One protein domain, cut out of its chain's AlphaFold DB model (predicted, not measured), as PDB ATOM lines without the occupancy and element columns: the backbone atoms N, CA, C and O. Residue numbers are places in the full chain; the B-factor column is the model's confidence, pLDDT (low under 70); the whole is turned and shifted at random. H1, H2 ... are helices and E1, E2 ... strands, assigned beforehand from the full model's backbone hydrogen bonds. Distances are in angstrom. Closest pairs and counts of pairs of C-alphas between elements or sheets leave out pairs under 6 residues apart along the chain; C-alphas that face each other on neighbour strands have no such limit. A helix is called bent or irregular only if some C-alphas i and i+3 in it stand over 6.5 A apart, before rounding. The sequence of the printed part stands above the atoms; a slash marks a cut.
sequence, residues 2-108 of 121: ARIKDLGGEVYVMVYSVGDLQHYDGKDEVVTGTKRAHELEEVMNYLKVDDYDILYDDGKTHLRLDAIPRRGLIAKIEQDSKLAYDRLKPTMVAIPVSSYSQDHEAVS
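Overview. This is residues 2 to 108 of the 121 residues of an uncharacterized protein of Candidatus Hydrogenedentes bacterium (UniProt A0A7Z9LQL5). What does the model look like? Two parallel strands, E1 and E2, run side by side through the middle as a narrow ribbon, with the long helix H2 over one face and H3 over the other. The loop of residues 18 to 32 reaches out to Gly 26, far from H4. What is printed? 107 residues of mixed class, in the order H1, E1, H2, E2, H3, H4, H5, are compact, with a radius of gyration of the C-alphas of 14.9 A and spans of 43 by 33 by 23 A.

Arrangement. What comes first? H1, residues 2 to 6, is close to but not clearly touching H2, residues 33 to 47, with closest C-alphas Ala 2 and Leu 47 at 6.1 A. How do the strands pair? E1, residues 12 to 17, and E2, residues 51 to 56, are parallel at 15 degrees, with N 15 and O 53 within hydrogen-bond range at 2.8 A. E1, H2 and E2 form a strand-helix-strand unit, parallel strands joined through a helix, with a right-handed crossover. What follows? H3, residues 70 to 80, and H4, residues 85 to 88, touch only at the corner, with closest C-alphas Glu 78 and Tyr 85 at 4.8 A. H5, residues 102 to 108, is close to but not clearly touching H3, with closest C-alphas Arg 70 and Ala 106 at 7.6 A. Are the helix backbones complete? Every O i to N i+4 pair is within range in H1, H2 and H5, and 6 of 7 in H3; H4 is too short for one.

Along the chain. How long are the main elements? E1 measures 15.7 A, H2 20.7 A, E2 16.4 A and H3 14.0 A; H3 is irregular, but only just, with C-alphas 77 and 80 6.8 A apart. Where are the anchors? H1 begins at C-alpha 2 (37.170, 31.991, 11.305) and H5 ends at C-alpha 108 (40.917, 37.286, -10.627).

Size, cuts and confidence. How far does it reach? The two C-alphas farthest apart, those of Gly 26 and Asp 86, are 43.9 A apart, and the printed part has no cut. Which links are long? Those from E1 to H2, E2 to H3 and H4 to H5. Where is confidence low? Residues 23 to 28 and 59 to 60 have pLDDT under 70.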
ATOM      1  N   ALA A   2      37.550  32.296   9.913       87.88
ATOM      2  CA  ALA A   2      37.170  31.991  11.305       87.88
ATOM      3  C   ALA A   2      35.646  31.951  11.541       87.88
ATOM      4  O   ALA A   2      35.118  30.929  11.949       87.88
ATOM      5  N   ARG A   3      34.910  32.990  11.121       91.88
ATOM      6  CA  ARG A   3      33.439  33.016  11.237       91.88
ATOM      7  C   ARG A   3      32.722  31.869  10.505       91.88
ATOM      8  O   ARG A   3      31.662  31.450  10.945       91.88
ATOM      9  N   ILE A   4      33.255  31.387   9.381       91.94
ATOM     10  CA  ILE A   4      32.668  30.251   8.646       91.94
ATOM     11  C   ILE A   4      32.900  28.965   9.442       91.94
ATOM     12  O   ILE A   4      31.964  28.191   9.619       91.94
ATOM     13  N   LYS A   5      34.111  28.784   9.985       92.06
ATOM     14  CA  LYS A   5      34.435  27.662  10.875       92.06
ATOM     15  C   LYS A   5      33.575  27.673  12.142       92.06
ATOM     16  O   LYS A   5      33.066  26.624  12.517       92.06
ATOM     17  N   ASP A   6      33.337  28.840  12.742       91.56
ATOM     18  CA  ASP A   6      32.469  28.985  13.922       91.56
ATOM     19  C   ASP A   6      31.012  28.587  13.637       91.56
ATOM     20  O   ASP A   6      30.302  28.124  14.527       91.56
ATOM     21  N   LEU A   7      30.567  28.738  12.387       95.00
ATOM     22  CA  LEU A   7      29.248  28.307  11.919       95.00
ATOM     23  C   LEU A   7      29.227  26.838  11.452       95.00
ATOM     24  O   LEU A   7      28.208  26.383  10.938       95.00
ATOM     25  N   GLY A   8      30.328  26.097  11.624       93.88
ATOM     26  CA  GLY A   8      30.448  24.688  11.243       93.88
ATOM     27  C   GLY A   8      30.703  24.444   9.754       93.88
ATOM     28  O   GLY A   8      30.561  23.315   9.296       93.88
ATOM     29  N   GLY A   9      31.058  25.480   8.991       94.75
ATOM     30  CA  GLY A   9      31.404  25.340   7.580       94.75
ATOM     31  C   GLY A   9      32.802  24.760   7.361       94.75
ATOM     32  O   GLY A   9      33.693  24.872   8.212       94.75
ATOM     33  N   GLU A  10      32.997  24.186   6.181       96.44
ATOM     34  CA  GLU A  10      34.304  23.756   5.694       96.44
ATOM     35  C   GLU A  10      34.985  24.905   4.935       96.44
ATOM     36  O   GLU A  10      34.341  25.684   4.225       96.44
ATOM     37  N   VAL A  11      36.292  25.055   5.125       96.44
ATOM     38  CA  VAL A  11      37.119  26.106   4.537       96.44
ATOM     39  C   VAL A  11      38.375  25.472   3.972       96.44
ATOM     40  O   VAL A  11      39.153  24.858   4.697       96.44
ATOM     41  N   TYR A  12      38.600  25.718   2.688       96.50
ATOM     42  CA  TYR A  12      39.746  25.229   1.938       96.50
ATOM     43  C   TYR A  12      40.498  26.408   1.332       96.50
ATOM     44  O   TYR A  12      39.871  27.388   0.915       96.50
ATOM     45  N   VAL A  13      41.829  26.333   1.280       95.81
ATOM     46  CA  VAL A  13      42.657  27.425   0.747       95.81
ATOM     47  C   VAL A  13      43.571  26.932  -0.364       95.81
ATOM     48  O   VAL A  13      44.388  26.040  -0.170       95.81
ATOM     49  N   MET A  14      43.470  27.565  -1.529       94.62
ATOM     50  CA  MET A  14      44.376  27.341  -2.649       94.62
ATOM     51  C   MET A  14      45.335  28.524  -2.760       94.62
ATOM     52  O   MET A  14      44.917  29.651  -3.031       94.62
ATOM     53  N   VAL A  15      46.619  28.271  -2.528       93.56
ATOM     54  CA  VAL A  15      47.690  29.253  -2.681       93.56
ATOM     55  C   VAL A  15      48.333  29.050  -4.040       93.56
ATOM     56  O   VAL A  15      48.854  27.983  -4.349       93.56
ATOM     57  N   TYR A  16      48.286  30.085  -4.873       90.25
ATOM     58  CA  TYR A  16      48.756  29.973  -6.246       90.25
ATOM     59  C   TYR A  16      50.273  29.890  -6.337       90.25
ATOM     60  O   TYR A  16      50.770  29.028  -7.045       90.25
ATOM     61  N   SER A  17      51.018  30.732  -5.619       89.75
ATOM     62  CA  SER A  17      52.473  30.614  -5.599       89.75
ATOM     63  C   SER A  17      53.082  30.928  -4.237       89.75
ATOM     64  O   SER A  17      52.629  31.829  -3.529       89.75
ATOM     65  N   VAL A  18      54.141  30.198  -3.892       87.56
ATOM     66  CA  VAL A  18      55.035  30.507  -2.771       87.56
ATOM     67  C   VAL A  18      56.464  30.509  -3.294       87.56
ATOM     68  O   VAL A  18      56.861  29.629  -4.048       87.56
ATOM     69  N   GLY A  19      57.246  31.504  -2.898       83.94
ATOM     70  CA  GLY A  19      58.647  31.605  -3.273       83.94
ATOM     71  C   GLY A  19      59.366  32.678  -2.474       83.94
ATOM     72  O   GLY A  19      58.771  33.347  -1.617       83.94
ATOM     73  N   ASP A  20      60.658  32.803  -2.752       81.81
ATOM     74  CA  ASP A  20      61.536  33.756  -2.086       81.81
ATOM     75  C   ASP A  20      61.057  35.187  -2.340       81.81
ATOM     76  O   ASP A  20      60.736  35.567  -3.468       81.81
ATOM     77  N   LEU A  21      61.015  35.984  -1.277       79.88
ATOM     78  CA  LEU A  21      60.581  37.369  -1.339       79.88
ATOM     79  C   LEU A  21      61.545  38.249  -0.556       79.88
ATOM     80  O   LEU A  21      61.698  38.110   0.659       79.88
ATOM     81  N   GLN A  22      62.153  39.197  -1.259       77.19
ATOM     82  CA  GLN A  22      62.839  40.314  -0.629       77.19
ATOM     83  C   GLN A  22      61.799  41.394  -0.326       77.19
ATOM     84  O   GLN A  22      61.150  41.911  -1.237       77.19
ATOM     85  N   HIS A  23      61.599  41.701   0.953       69.31
ATOM     86  CA  HIS A  23      60.694  42.777   1.345       69.31
ATOM     87  C   HIS A  23      61.354  44.135   1.096       69.31
ATOM     88  O   HIS A  23      62.534  44.328   1.363       69.31
ATOM     89  N   TYR A  24      60.573  45.110   0.629       62.53
ATOM     90  CA  TYR A  24      61.005  46.508   0.551       62.53
ATOM     91  C   TYR A  24      60.845  47.205   1.916       62.53
ATOM     92  O   TYR A  24      60.249  48.276   2.005       62.53
ATOM     93  N   ASP A  25      61.322  46.581   2.996       68.62
ATOM     94  CA  ASP A  25      61.243  47.104   4.370       68.62
ATOM     95  C   ASP A  25      62.539  47.810   4.819       68.62
ATOM     96  O   ASP A  25      62.671  48.219   5.974       68.62
ATOM     97  N   GLY A  26      63.491  47.977   3.896       61.44
ATOM     98  CA  GLY A  26      64.803  48.570   4.155       61.44
ATOM     99  C   GLY A  26      65.822  47.592   4.744       61.44
ATOM    100  O   GLY A  26      66.925  48.021   5.081       61.44
ATOM    101  N   LYS A  27      65.484  46.302   4.864       69.31
ATOM    102  CA  LYS A  27      66.419  45.235   5.221       69.31
ATOM    103  C   LYS A  27      66.734  44.406   3.978       69.31
ATOM    104  O   LYS A  27      65.841  44.018   3.235       69.31
ATOM    105  N   ASP A  28      68.004  44.069   3.778       68.12
ATOM    106  CA  ASP A  28      68.447  43.222   2.657       68.12
ATOM    107  C   ASP A  28      68.160  41.721   2.883       68.12
ATOM    108  O   ASP A  28      68.763  40.851   2.254       68.12
ATOM    109  N   GLU A  29      67.246  41.385   3.796       78.06
ATOM    110  CA  GLU A  29      66.945  40.002   4.146       78.06
ATOM    111  C   GLU A  29      65.924  39.401   3.174       78.06
ATOM    112  O   GLU A  29      64.779  39.843   3.056       78.06
ATOM    113  N   VAL A  30      66.343  38.342   2.483       80.44
ATOM    114  CA  VAL A  30      65.457  37.521   1.660       80.44
ATOM    115  C   VAL A  30      64.701  36.555   2.567       80.44
ATOM    116  O   VAL A  30      65.302  35.720   3.247       80.44
ATOM    117  N   VAL A  31      63.372  36.635   2.559       83.00
ATOM    118  CA  VAL A  31      62.519  35.631   3.200       83.00
ATOM    119  C   VAL A  31      62.369  34.465   2.233       83.00
ATOM    120  O   VAL A  31      61.828  34.634   1.141       83.00
ATOM    121  N   THR A  32      62.845  33.284   2.622       86.81
ATOM    122  CA  THR A  32      62.804  32.103   1.754       86.81
ATOM    123  C   THR A  32      61.382  31.569   1.576       86.81
ATOM    124  O   THR A  32      60.545  31.658   2.480       86.81
ATOM    125  N   GLY A  33      61.109  30.946   0.432       85.62
ATOM    126  CA  GLY A  33      59.844  30.279   0.134       85.62
ATOM    127  C   GLY A  33      59.521  29.190   1.154       85.62
ATOM    128  O   GLY A  33      58.382  29.087   1.591       85.62
ATOM    129  N   THR A  34      60.529  28.454   1.634       87.69
ATOM    130  CA  THR A  34      60.360  27.464   2.711       87.69
ATOM    131  C   THR A  34      59.870  28.104   4.007       87.69
ATOM    132  O   THR A  34      58.953  27.581   4.633       87.69
ATOM    133  N   LYS A  35      60.436  29.254   4.398       89.31
ATOM    134  CA  LYS A  35      59.982  29.981   5.588       89.31
ATOM    135  C   LYS A  35      58.535  30.448   5.422       89.31
ATOM    136  O   LYS A  35      57.731  30.255   6.326       89.31
ATOM    137  N   ARG A  36      58.179  30.970   4.247       89.94
ATOM    138  CA  ARG A  36      56.804  31.399   3.947       89.94
ATOM    139  C   ARG A  36      55.813  30.237   3.905       89.94
ATOM    140  O   ARG A  36      54.681  30.405   4.340       89.94
ATOM    141  N   ALA A  37      56.221  29.072   3.405       90.69
ATOM    142  CA  ALA A  37      55.400  27.864   3.420       90.69
ATOM    143  C   ALA A  37      55.139  27.383   4.858       90.69
ATOM    144  O   ALA A  37      54.016  27.010   5.180       90.69
ATOM    145  N   HIS A  38      56.143  27.464   5.734       93.00
ATOM    146  CA  HIS A  38      55.983  27.142   7.153       93.00
ATOM    147  C   HIS A  38      55.065  28.141   7.876       93.00
ATOM    148  O   HIS A  38      54.144  27.741   8.578       93.00
ATOM    149  N   GLU A  39      55.263  29.446   7.669       92.62
ATOM    150  CA  GLU A  39      54.377  30.486   8.218       92.62
ATOM    151  C   GLU A  39      52.928  30.302   7.734       92.62
ATOM    152  O   GLU A  39      51.978  30.458   8.502       92.62
ATOM    153  N   LEU A  40      52.747  29.931   6.462       93.81
ATOM    154  CA  LEU A  40      51.442  29.593   5.907       93.81
ATOM    155  C   LEU A  40      50.816  28.410   6.656       93.81
ATOM    156  O   LEU A  40      49.667  28.510   7.075       93.81
ATOM    157  N   GLU A  41      51.556  27.317   6.844       94.56
ATOM    158  CA  GLU A  41      51.091  26.131   7.569       94.56
ATOM    159  C   GLU A  41      50.649  26.469   9.003       94.56
ATOM    160  O   GLU A  41      49.567  26.062   9.434       94.56
ATOM    161  N   GLU A  42      51.429  27.273   9.729       96.31
ATOM    162  CA  GLU A  42      51.071  27.744  11.071       96.31
ATOM    163  C   GLU A  42      49.746  28.523  11.072       96.31
ATOM    164  O   GLU A  42      48.883  28.289  11.925       96.31
ATOM    165  N   VAL A  43      49.543  29.410  10.091       94.81
ATOM    166  CA  VAL A  43      48.302  30.185   9.943       94.81
ATOM    167  C   VAL A  43      47.117  29.288   9.582       94.81
ATOM    168  O   VAL A  43      46.030  29.467  10.136       94.81
ATOM    169  N   MET A  44      47.306  28.308   8.695       94.88
ATOM    170  CA  MET A  44      46.264  27.345   8.322       94.88
ATOM    171  C   MET A  44      45.804  26.531   9.536       94.88
ATOM    172  O   MET A  44      44.600  26.418   9.786       94.88
ATOM    173  N   ASN A  45      46.753  26.064  10.351       94.12
ATOM    174  CA  ASN A  45      46.476  25.362  11.602       94.12
ATOM    175  C   ASN A  45      45.767  26.262  12.622       94.12
ATOM    176  O   ASN A  45      44.770  25.858  13.226       94.12
ATOM    177  N   TYR A  46      46.233  27.503  12.786       94.31
ATOM    178  CA  TYR A  46      45.617  28.479  13.685       94.31
ATOM    179  C   TYR A  46      44.159  28.782  13.304       94.31
ATOM    180  O   TYR A  46      43.281  28.825  14.167       94.31
ATOM    181  N   LEU A  47      43.886  28.950  12.006       92.88
ATOM    182  CA  LEU A  47      42.547  29.219  11.476       92.88
ATOM    183  C   LEU A  47      41.666  27.970  11.363       92.88
ATOM    184  O   LEU A  47      40.473  28.113  11.079       92.88
ATOM    185  N   LYS A  48      42.224  26.777  11.605       94.38
ATOM    186  CA  LYS A  48      41.545  25.479  11.502       94.38
ATOM    187  C   LYS A  48      40.894  25.273  10.133       94.38
ATOM    188  O   LYS A  48      39.732  24.870  10.056       94.38
ATOM    189  N   VAL A  49      41.607  25.619   9.063       95.44
ATOM    190  CA  VAL A  49      41.152  25.270   7.708       95.44
ATOM    191  C   VAL A  49      41.145  23.749   7.561       95.44
ATOM    192  O   VAL A  49      41.944  23.062   8.192       95.44
ATOM    193  N   ASP A  50      40.226  23.224   6.760       96.19
ATOM    194  CA  ASP A  50      40.063  21.778   6.597       96.19
ATOM    195  C   ASP A  50      41.166  21.199   5.715       96.19
ATOM    196  O   ASP A  50      41.623  20.083   5.952       96.19
ATOM    197  N   ASP A  51      41.623  21.971   4.726       96.56
ATOM    198  CA  ASP A  51      42.813  21.644   3.955       96.56
ATOM    199  C   ASP A  51      43.352  22.856   3.175       96.56
ATOM    200  O   ASP A  51      42.645  23.847   2.950       96.56
ATOM    201  N   TYR A  52      44.597  22.763   2.713       96.12
ATOM    202  CA  TYR A  52      45.200  23.737   1.808       96.12
ATOM    203  C   TYR A  52      46.085  23.075   0.744       96.12
ATOM    204  O   TYR A  52      46.518  21.928   0.885       96.12
ATOM    205  N   ASP A  53      46.328  23.803  -0.347       94.62
ATOM    206  CA  ASP A  53      47.208  23.379  -1.438       94.62
ATOM    207  C   ASP A  53      48.052  24.548  -1.951       94.62
ATOM    208  O   ASP A  53      47.564  25.679  -2.032       94.62
ATOM    209  N   ILE A  54      49.306  24.270  -2.310       93.00
ATOM    210  CA  ILE A  54      50.224  25.223  -2.942       93.00
ATOM    211  C   ILE A  54      50.434  24.752  -4.380       93.00
ATOM    212  O   ILE A  54      51.023  23.702  -4.616       93.00
ATOM    213  N   LEU A  55      49.946  25.521  -5.356       91.31
ATOM    214  CA  LEU A  55      49.949  25.091  -6.759       91.31
ATOM    215  C   LEU A  55      51.332  25.157  -7.411       91.31
ATOM    216  O   LEU A  55      51.654  24.312  -8.249       91.31
ATOM    217  N   TYR A  56      52.111  26.179  -7.048       89.25
ATOM    218  CA  TYR A  56      53.455  26.429  -7.553       89.25
ATOM    219  C   TYR A  56      54.368  26.845  -6.393       89.25
ATOM    220  O   TYR A  56      54.170  27.887  -5.771       89.25
ATOM    221  N   ASP A  57      55.376  26.038  -6.096       81.81
ATOM    222  CA  ASP A  57      56.349  26.263  -5.019       81.81
ATOM    223  C   ASP A  57      57.764  26.549  -5.550       81.81
ATOM    224  O   ASP A  57      58.724  26.681  -4.788       81.81
ATOM    225  N   ASP A  58      57.908  26.664  -6.873       76.50
ATOM    226  CA  ASP A  58      59.186  26.894  -7.522       76.50
ATOM    227  C   ASP A  58      59.476  28.394  -7.722       76.50
ATOM    228  O   ASP A  58      58.621  29.200  -8.103       76.50
ATOM    229  N   GLY A  59      60.741  28.774  -7.526       67.62
ATOM    230  CA  GLY A  59      61.187  30.162  -7.670       67.62
ATOM    231  C   GLY A  59      61.117  30.722  -9.098       67.62
ATOM    232  O   GLY A  59      61.347  31.915  -9.281       67.62
ATOM    233  N   LYS A  60      60.825  29.908 -10.125       69.12
ATOM    234  CA  LYS A  60      60.638  30.403 -11.501       69.12
ATOM    235  C   LYS A  60      59.209  30.873 -11.741       69.12
ATOM    236  O   LYS A  60      59.015  31.719 -12.610       69.12
ATOM    237  N   THR A  61      58.249  30.337 -10.994       72.12
ATOM    238  CA  THR A  61      56.822  30.638 -11.145       72.12
ATOM    239  C   THR A  61      56.326  31.670 -10.127       72.12
ATOM    240  O   THR A  61      55.336  32.359 -10.372       72.12
ATOM    241  N   HIS A  62      57.031  31.837  -9.004       75.50
ATOM    242  CA  HIS A  62      56.709  32.874  -8.025       75.50
ATOM    243  C   HIS A  62      56.785  34.291  -8.635       75.50
ATOM    244  O   HIS A  62      57.790  34.640  -9.256       75.50
ATOM    245  N   LEU A  63      55.730  35.103  -8.444       75.56
ATOM    246  CA  LEU A  63      55.550  36.455  -9.014       75.56
ATOM    247  C   LEU A  63      55.488  36.515 -10.550       75.56
ATOM    248  O   LEU A  63      55.761  37.563 -11.140       75.56
ATOM    249  N   ARG A  64      55.206  35.384 -11.205       81.06
ATOM    250  CA  ARG A  64      55.162  35.261 -12.671       81.06
ATOM    251  C   ARG A  64      53.961  34.444 -13.140       81.06
ATOM    252  O   ARG A  64      54.053  33.727 -14.139       81.06
ATOM    253  N   LEU A  65      52.838  34.498 -12.419       83.06
ATOM    254  CA  LEU A  65      51.642  33.734 -12.797       83.06
ATOM    255  C   LEU A  65      51.030  34.225 -14.115       83.06
ATOM    256  O   LEU A  65      50.401  33.445 -14.826       83.06
ATOM    257  N   ASP A  66      51.248  35.489 -14.472       79.62
ATOM    258  CA  ASP A  66      50.862  36.084 -15.755       79.62
ATOM    259  C   ASP A  66      51.590  35.458 -16.957       79.62
ATOM    260  O   ASP A  66      51.057  35.436 -18.068       79.62
ATOM    261  N   ALA A  67      52.779  34.888 -16.736       85.62
ATOM    262  CA  ALA A  67      53.532  34.163 -17.755       85.62
ATOM    263  C   ALA A  67      53.014  32.729 -17.985       85.62
ATOM    264  O   ALA A  67      53.380  32.091 -18.978       85.62
ATOM    265  N   ILE A  68      52.167  32.201 -17.093       85.94
ATOM    266  CA  ILE A  68      51.575  30.871 -17.251       85.94
ATOM    267  C   ILE A  68      50.431  30.949 -18.267       85.94
ATOM    268  O   ILE A  68      49.543  31.797 -18.146       85.94
ATOM    269  N   PRO A  69      50.358  30.024 -19.244       89.06
ATOM    270  CA  PRO A  69      49.192  29.923 -20.103       89.06
ATOM    271  C   PRO A  69      47.923  29.761 -19.265       89.06
ATOM    272  O   PRO A  69      47.782  28.803 -18.507       89.06
ATOM    273  N   ARG A  70      46.954  30.657 -19.461       87.06
ATOM    274  CA  ARG A  70      45.684  30.683 -18.719       87.06
ATOM    275  C   ARG A  70      44.975  29.327 -18.646       87.06
ATOM    276  O   ARG A  70      44.405  28.984 -17.619       87.06
ATOM    277  N   ARG A  71      45.037  28.535 -19.722       88.50
ATOM    278  CA  ARG A  71      44.503  27.164 -19.746       88.50
ATOM    279  C   ARG A  71      45.148  26.267 -18.684       88.50
ATOM    280  O   ARG A  71      44.445  25.473 -18.077       88.50
ATOM    281  N   GLY A  72      46.459  26.382 -18.476       89.56
ATOM    282  CA  GLY A  72      47.182  25.627 -17.453       89.56
ATOM    283  C   GLY A  72      46.772  26.033 -16.039       89.56
ATOM    284  O   GLY A  72      46.556  25.165 -15.201       89.56
ATOM    285  N   LEU A  73      46.577  27.336 -15.803       88.88
ATOM    286  CA  LEU A  73      46.085  27.835 -14.517       88.88
ATOM    287  C   LEU A  73      44.665  27.321 -14.221       88.88
ATOM    288  O   LEU A  73      44.412  26.808 -13.136       88.88
ATOM    289  N   ILE A  74      43.764  27.385 -15.208       91.12
ATOM    290  CA  ILE A  74      42.394  26.861 -15.082       91.12
ATOM    291  C   ILE A  74      42.409  25.349 -14.833       91.12
ATOM    292  O   ILE A  74      41.728  24.890 -13.927       91.12
ATOM    293  N   ALA A  75      43.224  24.581 -15.565       92.25
ATOM    294  CA  ALA A  75      43.325  23.134 -15.369       92.25
ATOM    295  C   ALA A  75      43.758  22.769 -13.939       92.25
ATOM    296  O   ALA A  75      43.177  21.873 -13.328       92.25
ATOM    297  N   LYS A  76      44.707  23.514 -13.353       92.38
ATOM    298  CA  LYS A  76      45.094  23.340 -11.946       92.38
ATOM    299  C   LYS A  76      43.926  23.583 -10.993       92.38
ATOM    300  O   LYS A  76      43.698  22.760 -10.111       92.38
ATOM    301  N   ILE A  77      43.179  24.667 -11.180       92.50
ATOM    302  CA  ILE A  77      42.048  25.025 -10.310       92.50
ATOM    303  C   ILE A  77      40.887  24.030 -10.458       92.50
ATOM    304  O   ILE A  77      40.285  23.624  -9.467       92.50
ATOM    305  N   GLU A  78      40.555  23.637 -11.686       92.25
ATOM    306  CA  GLU A  78      39.352  22.851 -11.964       92.25
ATOM    307  C   GLU A  78      39.567  21.344 -11.814       92.25
ATOM    308  O   GLU A  78      38.623  20.659 -11.420       92.25
ATOM    309  N   GLN A  79      40.777  20.836 -12.086       92.69
ATOM    310  CA  GLN A  79      41.015  19.397 -12.242       92.69
ATOM    311  C   GLN A  79      42.273  18.868 -11.531       92.69
ATOM    312  O   GLN A  79      42.199  17.852 -10.839       92.69
ATOM    313  N   ASP A  80      43.431  19.517 -11.677       92.75
ATOM    314  CA  ASP A  80      44.717  18.864 -11.369       92.75
ATOM    315  C   ASP A  80      45.208  19.052  -9.919       92.75
ATOM    316  O   ASP A  80      46.038  18.276  -9.447       92.75
ATOM    317  N   SER A  81      44.761  20.092  -9.207       93.50
ATOM    318  CA  SER A  81      45.236  20.422  -7.846       93.50
ATOM    319  C   SER A  81      44.619  19.540  -6.768       93.50
ATOM    320  O   SER A  81      43.535  19.007  -6.946       93.50
ATOM    321  N   LYS A  82      45.223  19.402  -5.589       94.94
ATOM    322  CA  LYS A  82      44.633  18.630  -4.477       94.94
ATOM    323  C   LYS A  82      43.216  19.107  -4.112       94.94
ATOM    324  O   LYS A  82      42.372  18.287  -3.761       94.94
ATOM    325  N   LEU A  83      42.948  20.400  -4.278       95.31
ATOM    326  CA  LEU A  83      41.674  21.051  -3.955       95.31
ATOM    327  C   LEU A  83      40.875  21.474  -5.192       95.31
ATOM    328  O   LEU A  83      40.157  22.476  -5.165       95.31
ATOM    329  N   ALA A  84      41.006  20.714  -6.278       94.88
ATOM    330  CA  ALA A  84      40.320  21.005  -7.524       94.88
ATOM    331  C   ALA A  84      38.790  21.048  -7.370       94.88
ATOM    332  O   ALA A  84      38.195  20.294  -6.592       94.88
ATOM    333  N   TYR A  85      38.143  21.930  -8.136       93.75
ATOM    334  CA  TYR A  85      36.697  22.158  -8.043       93.75
ATOM    335  C   TYR A  85      35.865  20.934  -8.435       93.75
ATOM    336  O   TYR A  85      34.787  20.740  -7.871       93.75
ATOM    337  N   ASP A  86      36.359  20.093  -9.350       93.50
ATOM    338  CA  ASP A  86      35.685  18.857  -9.762       93.50
ATOM    339  C   ASP A  86      35.393  17.905  -8.587       93.50
ATOM    340  O   ASP A  86      34.329  17.273  -8.525       93.50
ATOM    341  N   ARG A  87      36.320  17.854  -7.628       94.25
ATOM    342  CA  ARG A  87      36.270  17.049  -6.411       94.25
ATOM    343  C   ARG A  87      35.615  17.792  -5.270       94.25
ATOM    344  O   ARG A  87      34.715  17.242  -4.641       94.25
ATOM    345  N   LEU A  88      36.064  19.019  -5.009       94.69
ATOM    346  CA  LEU A  88      35.655  19.765  -3.825       94.69
ATOM    347  C   LEU A  88      34.217  20.287  -3.928       94.69
ATOM    348  O   LEU A  88      33.520  20.358  -2.923       94.69
ATOM    349  N   LYS A  89      33.771  20.641  -5.140       94.62
ATOM    350  CA  LYS A  89      32.430  21.181  -5.423       94.62
ATOM    351  C   LYS A  89      32.010  22.288  -4.434       94.62
ATOM    352  O   LYS A  89      30.980  22.157  -3.768       94.62
ATOM    353  N   PRO A  90      32.794  23.378  -4.318       93.44
ATOM    354  CA  PRO A  90      32.536  24.424  -3.335       93.44
ATOM    355  C   PRO A  90      31.200  25.131  -3.597       93.44
ATOM    356  O   PRO A  90      30.835  25.413  -4.737       93.44
ATOM    357  N   THR A  91      30.487  25.482  -2.526       94.88
ATOM    358  CA  THR A  91      29.240  26.269  -2.600       94.88
ATOM    359  C   THR A  91      29.494  27.769  -2.751       94.88
ATOM    360  O   THR A  91      28.609  28.515  -3.167       94.88
ATOM    361  N   MET A  92      30.702  28.217  -2.410       92.81
ATOM    362  CA  MET A  92      31.154  29.596  -2.514       92.81
ATOM    363  C   MET A  92      32.644  29.612  -2.836       92.81
ATOM    364  O   MET A  92      33.420  28.865  -2.242       92.81
ATOM    365  N   VAL A  93      33.044  30.502  -3.740       92.56
ATOM    366  CA  VAL A  93      34.448  30.748  -4.069       92.56
ATOM    367  C   VAL A  93      34.761  32.208  -3.767       92.56
ATOM    368  O   VAL A  93      34.072  33.108  -4.245       92.56
ATOM    369  N   ALA A  94      35.801  32.441  -2.969       91.12
ATOM    370  CA  ALA A  94      36.366  33.765  -2.746       91.12
ATOM    371  C   ALA A  94      37.678  33.873  -3.526       91.12
ATOM    372  O   ALA A  94      38.610  33.109  -3.283       91.12
ATOM    373  N   ILE A  95      37.741  34.817  -4.462       89.81
ATOM    374  CA  ILE A  95      38.933  35.106  -5.266       89.81
ATOM    375  C   ILE A  95      39.502  36.477  -4.887       89.81
ATOM    376  O   ILE A  95      38.739  37.351  -4.462       89.81
ATOM    377  N   PRO A  96      40.824  36.687  -5.018       84.50
ATOM    378  CA  PRO A  96      41.397  38.017  -4.873       84.50
ATOM    379  C   PRO A  96      40.767  38.973  -5.890       84.50
ATOM    380  O   PRO A  96      40.430  38.588  -7.010       84.50
ATOM    381  N   VAL A  97      40.627  40.234  -5.492       82.12
ATOM    382  CA  VAL A  97      40.260  41.303  -6.423       82.12
ATOM    383  C   VAL A  97      41.446  41.606  -7.341       82.12
ATOM    384  O   VAL A  97      42.604  41.503  -6.919       82.12
ATOM    385  N   SER A  98      41.154  41.999  -8.581       76.88
ATOM    386  CA  SER A  98      42.135  42.595  -9.484       76.88
ATOM    387  C   SER A  98      42.885  43.726  -8.776       76.88
ATOM    388  O   SER A  98      42.309  44.526  -8.034       76.88
ATOM    389  N   SER A  99      44.203  43.757  -8.935       76.69
ATOM    390  CA  SER A  99      45.068  44.713  -8.245       76.69
ATOM    391  C   SER A  99      46.318  44.972  -9.076       76.69
ATOM    392  O   SER A  99      46.555  44.303 -10.072       76.69
ATOM    393  N   TYR A 100      47.181  45.882  -8.626       77.62
ATOM    394  CA  TYR A 100      48.458  46.138  -9.298       77.62
ATOM    395  C   TYR A 100      49.399  44.915  -9.347       77.62
ATOM    396  O   TYR A 100      50.332  44.901 -10.150       77.62
ATOM    397  N   SER A 101      49.158  43.887  -8.521       80.81
ATOM    398  CA  SER A 101      49.857  42.601  -8.615       80.81
ATOM    399  C   SER A 101      49.372  41.807  -9.830       80.81
ATOM    400  O   SER A 101      48.201  41.426  -9.898       80.81
ATOM    401  N   GLN A 102      50.285  41.507 -10.759       79.25
ATOM    402  CA  GLN A 102      49.990  40.720 -11.966       79.25
ATOM    403  C   GLN A 102      49.490  39.307 -11.632       79.25
ATOM    404  O   GLN A 102      48.615  38.780 -12.315       79.25
ATOM    405  N   ASP A 103      49.956  38.733 -10.522       83.06
ATOM    406  CA  ASP A 103      49.469  37.450 -10.016       83.06
ATOM    407  C   ASP A 103      47.985  37.525  -9.612       83.06
ATOM    408  O   ASP A 103      47.216  36.600  -9.876       83.06
ATOM    409  N   HIS A 104      47.542  38.640  -9.016       85.62
ATOM    410  CA  HIS A 104      46.127  38.827  -8.679       85.62
ATOM    411  C   HIS A 104      45.272  39.033  -9.934       85.62
ATOM    412  O   HIS A 104      44.158  38.519  -9.991       85.62
ATOM    413  N   GLU A 105      45.772  39.733 -10.956       84.25
ATOM    414  CA  GLU A 105      45.093  39.843 -12.258       84.25
ATOM    415  C   GLU A 105      44.928  38.470 -12.922       84.25
ATOM    416  O   GLU A 105      43.823  38.093 -13.314       84.25
ATOM    417  N   ALA A 106      46.002  37.676 -12.977       83.38
ATOM    418  CA  ALA A 106      45.988  36.345 -13.584       83.38
ATOM    419  C   ALA A 106      44.932  35.419 -12.951       83.38
ATOM    420  O   ALA A 106      44.264  34.661 -13.659       83.38
ATOM    421  N   VAL A 107      44.750  35.517 -11.630       82.62
ATOM    422  CA  VAL A 107      43.790  34.713 -10.861       82.62
ATOM    423  C   VAL A 107      42.369  35.294 -10.888       82.62
ATOM    424  O   VAL A 107      41.402  34.540 -10.992       82.62
ATOM    425  N   SER A 108      42.220  36.617 -10.784       77.62
ATOM    426  CA  SER A 108      40.917  37.286 -10.627       77.62
ATOM    427  C   SER A 108      40.081  37.291 -11.901       77.62
ATOM    428  O   SER A 108      38.851  37.240 -11.835       77.62
TER     429      SER A 108